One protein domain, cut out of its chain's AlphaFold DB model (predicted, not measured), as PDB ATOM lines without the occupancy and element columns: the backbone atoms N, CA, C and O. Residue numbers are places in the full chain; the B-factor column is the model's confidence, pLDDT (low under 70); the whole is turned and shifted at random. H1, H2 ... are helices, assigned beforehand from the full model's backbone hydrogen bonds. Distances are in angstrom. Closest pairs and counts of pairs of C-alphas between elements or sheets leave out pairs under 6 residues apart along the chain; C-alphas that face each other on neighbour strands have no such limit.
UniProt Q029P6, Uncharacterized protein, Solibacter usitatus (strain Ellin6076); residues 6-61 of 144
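Overview. This is residues 6 to 61 of the 144 residues of an uncharacterized protein of Solibacter usitatus (strain Ellin6076) (UniProt Q029P6). What shape do these three helices make? H2 and the long H3 meet near their ends as a V, and H1 packs on both limbs of that V, running beside the first part of H3; residues 51 to 61, the last part of H3 and the tail after it, stick out as an arm. How much is printed, and of what kind? The printed part has 56 residues with three named helices, H1, H2 and H3 in that order along the chain, and no named strand; the class is all helix. How large and how compact is it? The whole is loose, with a radius of gyration of the C-alphas of 12.8 A, and elongated, spanning 40 by 22 by 16 A, a length to which the arm adds.

Arrangement. How do the first two helices stand to each other? H1, residues 6 to 18, touches H2, residues 23 to 35, and their closest C-alphas are those of Ala 9 and Leu 29, 6.1 A apart. They run opposite ways at a steep tilt of 55 degrees. How does the third helix stand to these two? H3, residues 37 to 56, touches H1 with its residues 39 to 46 alone; the closest C-alphas are those of Val 13 and Ala 43, 6.2 A apart, and the two run the same way at a shallow tilt of 23 degrees. H2 and H3 touch only at the corner by their link, residues 32 to 34 with residues 39 to 40, the closest C-alphas being those of Val 33 and Ala 40 at 5.0 A, and they run opposite ways at a steep tilt of 64 degrees. What do the backbone N and O atoms show? In H2 and H3 every O i to N i+4 pair is within hydrogen-bond range, and in H1 8 of 9 are.

Along the chain. Where does the first helix begin? H1 begins at C-alpha 6, at (-32.749, -15.532, 11.143), and measures 18.9 A from first to last C-alpha. How long are the other two? H2, from Leu 23 to Glu 35, measures 18.7 A, and H3, from Thr 37 to Phe 56, measures 29.0 A. Where does the last one end? H3 ends at C-alpha 56, at (-31.531, -14.986, -18.992).

Size, cuts and confidence. How far does it reach? The two C-alphas farthest apart are those of Glu 35 and Asp 61, at 41.4 A. Without residues 51 to 61, which stand free, the body has 45 residues and spans 23 by 22 by 15 A. Is anything cut or long between helices? The printed part has no cut, and the links H1 to H2 and H2 to H3 are tight. Where is confidence low? The mean pLDDT of the printed part is 91.9, and residues 58 to 61 are under 70.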
ATOM      1  N   HIS A   6     -32.228 -15.980  12.440       96.19
ATOM      2  CA  HIS A   6     -32.749 -15.532  11.143       96.19
ATOM      3  C   HIS A   6     -31.648 -14.948  10.261       96.19
ATOM      4  O   HIS A   6     -31.594 -15.216   9.059       96.19
ATOM      5  N   GLN A   7     -30.729 -14.185  10.853       95.88
ATOM      6  CA  GLN A   7     -29.574 -13.656  10.138       95.88
ATOM      7  C   GLN A   7     -28.674 -14.790   9.629       95.88
ATOM      8  O   GLN A   7     -28.251 -14.764   8.469       95.88
ATOM      9  N   ARG A   8     -28.436 -15.816  10.458       95.88
ATOM     10  CA  ARG A   8     -27.696 -17.015  10.039       95.88
ATOM     11  C   ARG A   8     -28.416 -17.753   8.911       95.88
ATOM     12  O   ARG A   8     -27.769 -18.133   7.939       95.88
ATOM     13  N   ALA A   9     -29.730 -17.941   9.015       96.88
ATOM     14  CA  ALA A   9     -30.515 -18.621   7.990       96.88
ATOM     15  C   ALA A   9     -30.451 -17.883   6.646       96.88
ATOM     16  O   ALA A   9     -30.124 -18.499   5.636       96.88
ATOM     17  N   ARG A  10     -30.663 -16.560   6.633       95.88
ATOM     18  CA  ARG A  10     -30.567 -15.739   5.411       95.88
ATOM     19  C   ARG A  10     -29.190 -15.836   4.759       95.88
ATOM     20  O   ARG A  10     -29.101 -15.981   3.543       95.88
ATOM     21  N   PHE A  11     -28.130 -15.810   5.567       95.81
ATOM     22  CA  PHE A  11     -26.769 -16.001   5.078       95.81
ATOM     23  C   PHE A  11     -26.582 -17.382   4.429       95.81
ATOM     24  O   PHE A  11     -26.150 -17.463   3.282       95.81
ATOM     25  N   LEU A  12     -26.969 -18.461   5.118       97.06
ATOM     26  CA  LEU A  12     -26.815 -19.829   4.609       97.06
ATOM     27  C   LEU A  12     -27.661 -20.101   3.357       97.06
ATOM     28  O   LEU A  12     -27.205 -20.819   2.469       97.06
ATOM     29  N   VAL A  13     -28.856 -19.510   3.253       96.69
ATOM     30  CA  VAL A  13     -29.700 -19.577   2.046       96.69
ATOM     31  C   VAL A  13     -28.971 -18.989   0.836       96.69
ATOM     32  O   VAL A  13     -29.007 -19.587  -0.238       96.69
ATOM     33  N   GLY A  14     -28.288 -17.852   1.002       94.81
ATOM     34  CA  GLY A  14     -27.476 -17.247  -0.056       94.81
ATOM     35  C   GLY A  14     -26.239 -18.080  -0.394       94.81
ATOM     36  O   GLY A  14     -26.016 -18.427  -1.555       94.81
ATOM     37  N   GLU A  15     -25.470 -18.463   0.625       95.94
ATOM     38  CA  GLU A  15     -24.208 -19.196   0.470       95.94
ATOM     39  C   GLU A  15     -24.409 -20.555  -0.221       95.94
ATOM     40  O   GLU A  15     -23.651 -20.928  -1.122       95.94
ATOM     41  N   ALA A  16     -25.500 -21.257   0.109       94.81
ATOM     42  CA  ALA A  16     -25.859 -22.536  -0.501       94.81
ATOM     43  C   ALA A  16     -26.042 -22.449  -2.024       94.81
ATOM     44  O   ALA A  16     -25.885 -23.455  -2.716       94.81
ATOM     45  N   ARG A  17     -26.376 -21.266  -2.559       90.94
ATOM     46  CA  ARG A  17     -26.580 -21.054  -4.002       90.94
ATOM     47  C   ARG A  17     -25.309 -20.643  -4.739       90.94
ATOM     48  O   ARG A  17     -25.259 -20.825  -5.953       90.94
ATOM     49  N   ILE A  18     -24.322 -20.091  -4.033       89.00
ATOM     50  CA  ILE A  18     -23.100 -19.535  -4.628       89.00
ATOM     51  C   ILE A  18     -21.937 -20.521  -4.495       89.00
ATOM     52  O   ILE A  18     -21.338 -20.897  -5.500       89.00
ATOM     53  N   ALA A  19     -21.627 -20.938  -3.267       88.94
ATOM     54  CA  ALA A  19     -20.446 -21.741  -2.947       88.94
ATOM     55  C   ALA A  19     -20.790 -23.154  -2.451       88.94
ATOM     56  O   ALA A  19     -19.928 -24.034  -2.427       88.94
ATOM     57  N   GLY A  20     -22.055 -23.383  -2.083       92.19
ATOM     58  CA  GLY A  20     -22.454 -24.564  -1.327       92.19
ATOM     59  C   GLY A  20     -22.105 -24.411   0.155       92.19
ATOM     60  O   GLY A  20     -21.248 -23.623   0.540       92.19
ATOM     61  N   ILE A  21     -22.801 -25.157   1.009       96.75
ATOM     62  CA  ILE A  21     -22.636 -25.091   2.467       96.75
ATOM     63  C   ILE A  21     -22.276 -26.463   3.029       96.75
ATOM     64  O   ILE A  21     -22.550 -27.496   2.413       96.75
ATOM     65  N   ALA A  22     -21.661 -26.477   4.211       97.06
ATOM     66  CA  ALA A  22     -21.361 -27.714   4.917       97.06
ATOM     67  C   ALA A  22     -22.647 -28.509   5.208       97.06
ATOM     68  O   ALA A  22     -23.702 -27.935   5.475       97.06
ATOM     69  N   LEU A  23     -22.550 -29.843   5.222       96.56
ATOM     70  CA  LEU A  23     -23.703 -30.728   5.447       96.56
ATOM     71  C   LEU A  23     -24.451 -30.403   6.751       96.56
ATOM     72  O   LEU A  23     -25.677 -30.423   6.787       96.56
ATOM     73  N   GLN A  24     -23.717 -30.074   7.815       96.75
ATOM     74  CA  GLN A  24     -24.306 -29.729   9.107       96.75
ATOM     75  C   GLN A  24     -25.122 -28.429   9.045       96.75
ATOM     76  O   GLN A  24     -26.202 -28.357   9.630       96.75
ATOM     77  N   ASP A  25     -24.644 -27.433   8.299       97.44
ATOM     78  CA  ASP A  25     -25.368 -26.182   8.075       97.44
ATOM     79  C   ASP A  25     -26.586 -26.389   7.174       97.44
ATOM     80  O   ASP A  25     -27.622 -25.775   7.410       97.44
ATOM     81  N   ALA A  26     -26.498 -27.285   6.188       97.38
ATOM     82  CA  ALA A  26     -27.629 -27.633   5.332       97.38
ATOM     83  C   ALA A  26     -28.762 -28.294   6.125       97.38
ATOM     84  O   ALA A  26     -29.920 -27.910   5.972       97.38
ATOM     85  N   LEU A  27     -28.433 -29.246   7.004       97.94
ATOM     86  CA  LEU A  27     -29.416 -29.901   7.872       97.94
ATOM     87  C   LEU A  27     -30.060 -28.906   8.840       97.94
ATOM     88  O   LEU A  27     -31.281 -28.881   8.971       97.94
ATOM     89  N   TRP A  28     -29.247 -28.054   9.472       97.75
ATOM     90  CA  TRP A  28     -29.748 -27.006  10.360       97.75
ATOM     91  C   TRP A  28     -30.657 -26.015   9.622       97.75
ATOM     92  O   TRP A  28     -31.729 -25.661  10.117       97.75
ATOM     93  N   LEU A  29     -30.256 -25.586   8.421       97.44
ATOM     94  CA  LEU A  29     -31.039 -24.666   7.605       97.44
ATOM     95  C   LEU A  29     -32.367 -25.303   7.185       97.44
ATOM     96  O   LEU A  29     -33.403 -24.649   7.268       97.44
ATOM     97  N   GLN A  30     -32.346 -26.573   6.781       97.56
ATOM     98  CA  GLN A  30     -33.549 -27.305   6.395       97.56
ATOM     99  C   GLN A  30     -34.540 -27.407   7.558       97.56
ATOM    100  O   GLN A  30     -35.723 -27.135   7.360       97.56
ATOM    101  N   SER A  31     -34.072 -27.736   8.769       97.62
ATOM    102  CA  SER A  31     -34.947 -27.749   9.948       97.62
ATOM    103  C   SER A  31     -35.490 -26.358  10.271       97.62
ATOM    104  O   SER A  31     -36.678 -26.208  10.531       97.62
ATOM    105  N   HIS A  32     -34.652 -25.322  10.190       97.44
ATOM    106  CA  HIS A  32     -35.070 -23.961  10.520       97.44
ATOM    107  C   HIS A  32     -36.110 -23.418   9.532       97.44
ATOM    108  O   HIS A  32     -37.100 -22.821   9.942       97.44
ATOM    109  N   VAL A  33     -35.915 -23.640   8.231       97.25
ATOM    110  CA  VAL A  33     -36.854 -23.209   7.183       97.25
ATOM    111  C   VAL A  33     -38.179 -23.972   7.262       97.25
ATOM    112  O   VAL A  33     -39.224 -23.396   6.977       97.25
ATOM    113  N   ALA A  34     -38.165 -25.236   7.693       97.12
ATOM    114  CA  ALA A  34     -39.395 -25.994   7.921       97.12
ATOM    115  C   ALA A  34     -40.242 -25.426   9.078       97.12
ATOM    116  O   ALA A  34     -41.464 -25.546   9.059       97.12
ATOM    117  N   GLU A  35     -39.602 -24.803  10.070       97.25
ATOM    118  CA  GLU A  35     -40.261 -24.257  11.263       97.25
ATOM    119  C   GLU A  35     -40.551 -22.748  11.163       97.25
ATOM    120  O   GLU A  35     -41.456 -22.247  11.831       97.25
ATOM    121  N   CYS A  36     -39.810 -22.009  10.333       97.81
ATOM    122  CA  CYS A  36     -39.905 -20.557  10.213       97.81
ATOM    123  C   CYS A  36     -40.429 -20.119   8.839       97.81
ATOM    124  O   CYS A  36     -39.716 -20.155   7.834       97.81
ATOM    125  N   THR A  37     -41.657 -19.598   8.819       97.31
ATOM    126  CA  THR A  37     -42.328 -19.109   7.603       97.31
ATOM    127  C   THR A  37     -41.603 -17.938   6.941       97.31
ATOM    128  O   THR A  37     -41.511 -17.896   5.718       97.31
ATOM    129  N   GLU A  38     -41.035 -17.009   7.714       96.94
ATOM    130  CA  GLU A  38     -40.282 -15.875   7.160       96.94
ATOM    131  C   GLU A  38     -39.037 -16.332   6.390       96.94
ATOM    132  O   GLU A  38     -38.742 -15.828   5.305       96.94
ATOM    133  N   CYS A  39     -38.303 -17.303   6.936       97.50
ATOM    134  CA  CYS A  39     -37.119 -17.854   6.286       97.50
ATOM    135  C   CYS A  39     -37.479 -18.742   5.086       97.50
ATOM    136  O   CYS A  39     -36.715 -18.765   4.121       97.50
ATOM    137  N   ALA A  40     -38.633 -19.416   5.112       97.44
ATOM    138  CA  ALA A  40     -39.161 -20.151   3.963       97.44
ATOM    139  C   ALA A  40     -39.502 -19.227   2.792       97.44
ATOM    140  O   ALA A  40     -39.003 -19.441   1.688       97.44
ATOM    141  N   LEU A  41     -40.252 -18.151   3.048       97.75
ATOM    142  CA  LEU A  41     -40.593 -17.159   2.026       97.75
ATOM    143  C   LEU A  41     -39.338 -16.524   1.418       97.75
ATOM    144  O   LEU A  41     -39.211 -16.443   0.201       97.75
ATOM    145  N   TYR A  42     -38.365 -16.156   2.255       96.44
ATOM    146  CA  TYR A  42     -37.093 -15.617   1.775       96.44
ATOM    147  C   TYR A  42     -36.336 -16.600   0.864       96.44
ATOM    148  O   TYR A  42     -35.769 -16.202  -0.156       96.44
ATOM    149  N   ALA A  43     -36.318 -17.890   1.214       96.06
ATOM    150  CA  ALA A  43     -35.665 -18.915   0.406       96.06
ATOM    151  C   ALA A  43     -36.356 -19.118  -0.954       96.06
ATOM    152  O   ALA A  43     -35.665 -19.279  -1.965       96.06
ATOM    153  N   GLU A  44     -37.689 -19.069  -0.989       97.00
ATOM    154  CA  GLU A  44     -38.481 -19.152  -2.221       97.00
ATOM    155  C   GLU A  44     -38.280 -17.930  -3.125       97.00
ATOM    156  O   GLU A  44     -38.054 -18.086  -4.328       97.00
ATOM    157  N   GLU A  45     -38.298 -16.720  -2.560       96.62
ATOM    158  CA  GLU A  45     -38.045 -15.478  -3.300       96.62
ATOM    159  C   GLU A  45     -36.656 -15.484  -3.940       96.62
ATOM    160  O   GLU A  45     -36.516 -15.220  -5.141       96.62
ATOM    161  N   LEU A  46     -35.624 -15.844  -3.169       95.06
ATOM    162  CA  LEU A  46     -34.263 -15.921  -3.692       95.06
ATOM    163  C   LEU A  46     -34.145 -16.990  -4.786       95.06
ATOM    164  O   LEU A  46     -33.476 -16.766  -5.798       95.06
ATOM    165  N   GLU A  47     -34.806 -18.138  -4.623       93.81
ATOM    166  CA  GLU A  47     -34.844 -19.165  -5.663       93.81
ATOM    167  C   GLU A  47     -35.515 -18.658  -6.945       93.81
ATOM    168  O   GLU A  47     -34.999 -18.909  -8.038       93.81
ATOM    169  N   GLY A  48     -36.613 -17.910  -6.828       92.94
ATOM    170  CA  GLY A  48     -37.282 -17.267  -7.957       92.94
ATOM    171  C   GLY A  48     -36.360 -16.308  -8.712       92.94
ATOM    172  O   GLY A  48     -36.262 -16.390  -9.938       92.94
ATOM    173  N   VAL A  49     -35.618 -15.461  -7.990       93.19
ATOM    174  CA  VAL A  49     -34.646 -14.523  -8.580       93.19
ATOM    175  C   VAL A  49     -33.516 -15.269  -9.285       93.19
ATOM    176  O   VAL A  49     -33.220 -14.983 -10.446       93.19
ATOM    177  N   VAL A  50     -32.903 -16.259  -8.628       90.50
ATOM    178  CA  VAL A  50     -31.821 -17.061  -9.221       90.50
ATOM    179  C   VAL A  50     -32.315 -17.810 -10.457       90.50
ATOM    180  O   VAL A  50     -31.605 -17.874 -11.460       90.50
ATOM    181  N   ARG A  51     -33.529 -18.365 -10.416       88.00
ATOM    182  CA  ARG A  51     -34.144 -19.054 -11.557       88.00
ATOM    183  C   ARG A  51     -34.409 -18.094 -12.715       88.00
ATOM    184  O   ARG A  51     -34.087 -18.436 -13.848       88.00
ATOM    185  N   GLY A  52     -34.934 -16.903 -12.431       88.75
ATOM    186  CA  GLY A  52     -35.123 -15.847 -13.423       88.75
ATOM    187  C   GLY A  52     -33.802 -15.453 -14.080       88.75
ATOM    188  O   GLY A  52     -33.690 -15.496 -15.299       88.75
ATOM    189  N   LEU A  53     -32.765 -15.176 -13.285       87.88
ATOM    190  CA  LEU A  53     -31.426 -14.860 -13.795       87.88
ATOM    191  C   LEU A  53     -30.836 -15.996 -14.638       87.88
ATOM    192  O   LEU A  53     -30.258 -15.729 -15.688       87.88
ATOM    193  N   LYS A  54     -31.018 -17.257 -14.228       83.62
ATOM    194  CA  LYS A  54     -30.604 -18.424 -15.019       83.62
ATOM    195  C   LYS A  54     -31.337 -18.524 -16.355       83.62
ATOM    196  O   LYS A  54     -30.717 -18.916 -17.329       83.62
ATOM    197  N   ALA A  55     -32.612 -18.142 -16.413       81.25
ATOM    198  CA  ALA A  55     -33.363 -18.118 -17.667       81.25
ATOM    199  C   ALA A  55     -32.833 -17.058 -18.652       81.25
ATOM    200  O   ALA A  55     -32.954 -17.237 -19.858       81.25
ATOM    201  N   PHE A  56     -32.217 -15.979 -18.154       75.06
ATOM    202  CA  PHE A  56     -31.531 -14.986 -18.992       75.06
ATOM    203  C   PHE A  56     -30.074 -15.350 -19.305       75.06
ATOM    204  O   PHE A  56     -29.500 -14.833 -20.264       75.06
ATOM    205  N   ALA A  57     -29.455 -16.210 -18.494       71.69
ATOM    206  CA  ALA A  57     -28.065 -16.617 -18.640       71.69
ATOM    207  C   ALA A  57     -27.914 -17.677 -19.745       71.69
ATOM    208  O   ALA A  57     -27.661 -18.840 -19.459       71.69
ATOM    209  N   PHE A  58     -28.021 -17.215 -20.994       65.06
ATOM    210  CA  PHE A  58     -27.680 -17.898 -22.248       65.06
ATOM    211  C   PHE A  58     -28.436 -19.202 -22.558       65.06
ATOM    212  O   PHE A  58     -28.314 -20.208 -21.863       65.06
ATOM    213  N   ASP A  59     -29.079 -19.236 -23.729       61.28
ATOM    214  CA  ASP A  59     -29.285 -20.485 -24.461       61.28
ATOM    215  C   ASP A  59     -27.907 -21.021 -24.868       61.28
ATOM    216  O   ASP A  59     -27.334 -20.654 -25.897       61.28
ATOM    217  N   LEU A  60     -27.322 -21.863 -24.018       61.03
ATOM    218  CA  LEU A  60     -26.286 -22.779 -24.467       61.03
ATOM    219  C   LEU A  60     -26.937 -23.670 -25.521       61.03
ATOM    220  O   LEU A  60     -27.874 -24.404 -25.207       61.03
ATOM    221  N   ASP A  61     -26.448 -23.561 -26.758       68.44
ATOM    222  CA  ASP A  61     -26.866 -24.404 -27.874       68.44
ATOM    223  C   ASP A  61     -26.987 -25.856 -27.380       68.44
ATOM    224  O   ASP A  61     -25.988 -26.395 -26.888       68.44
TER     225      ASP A  61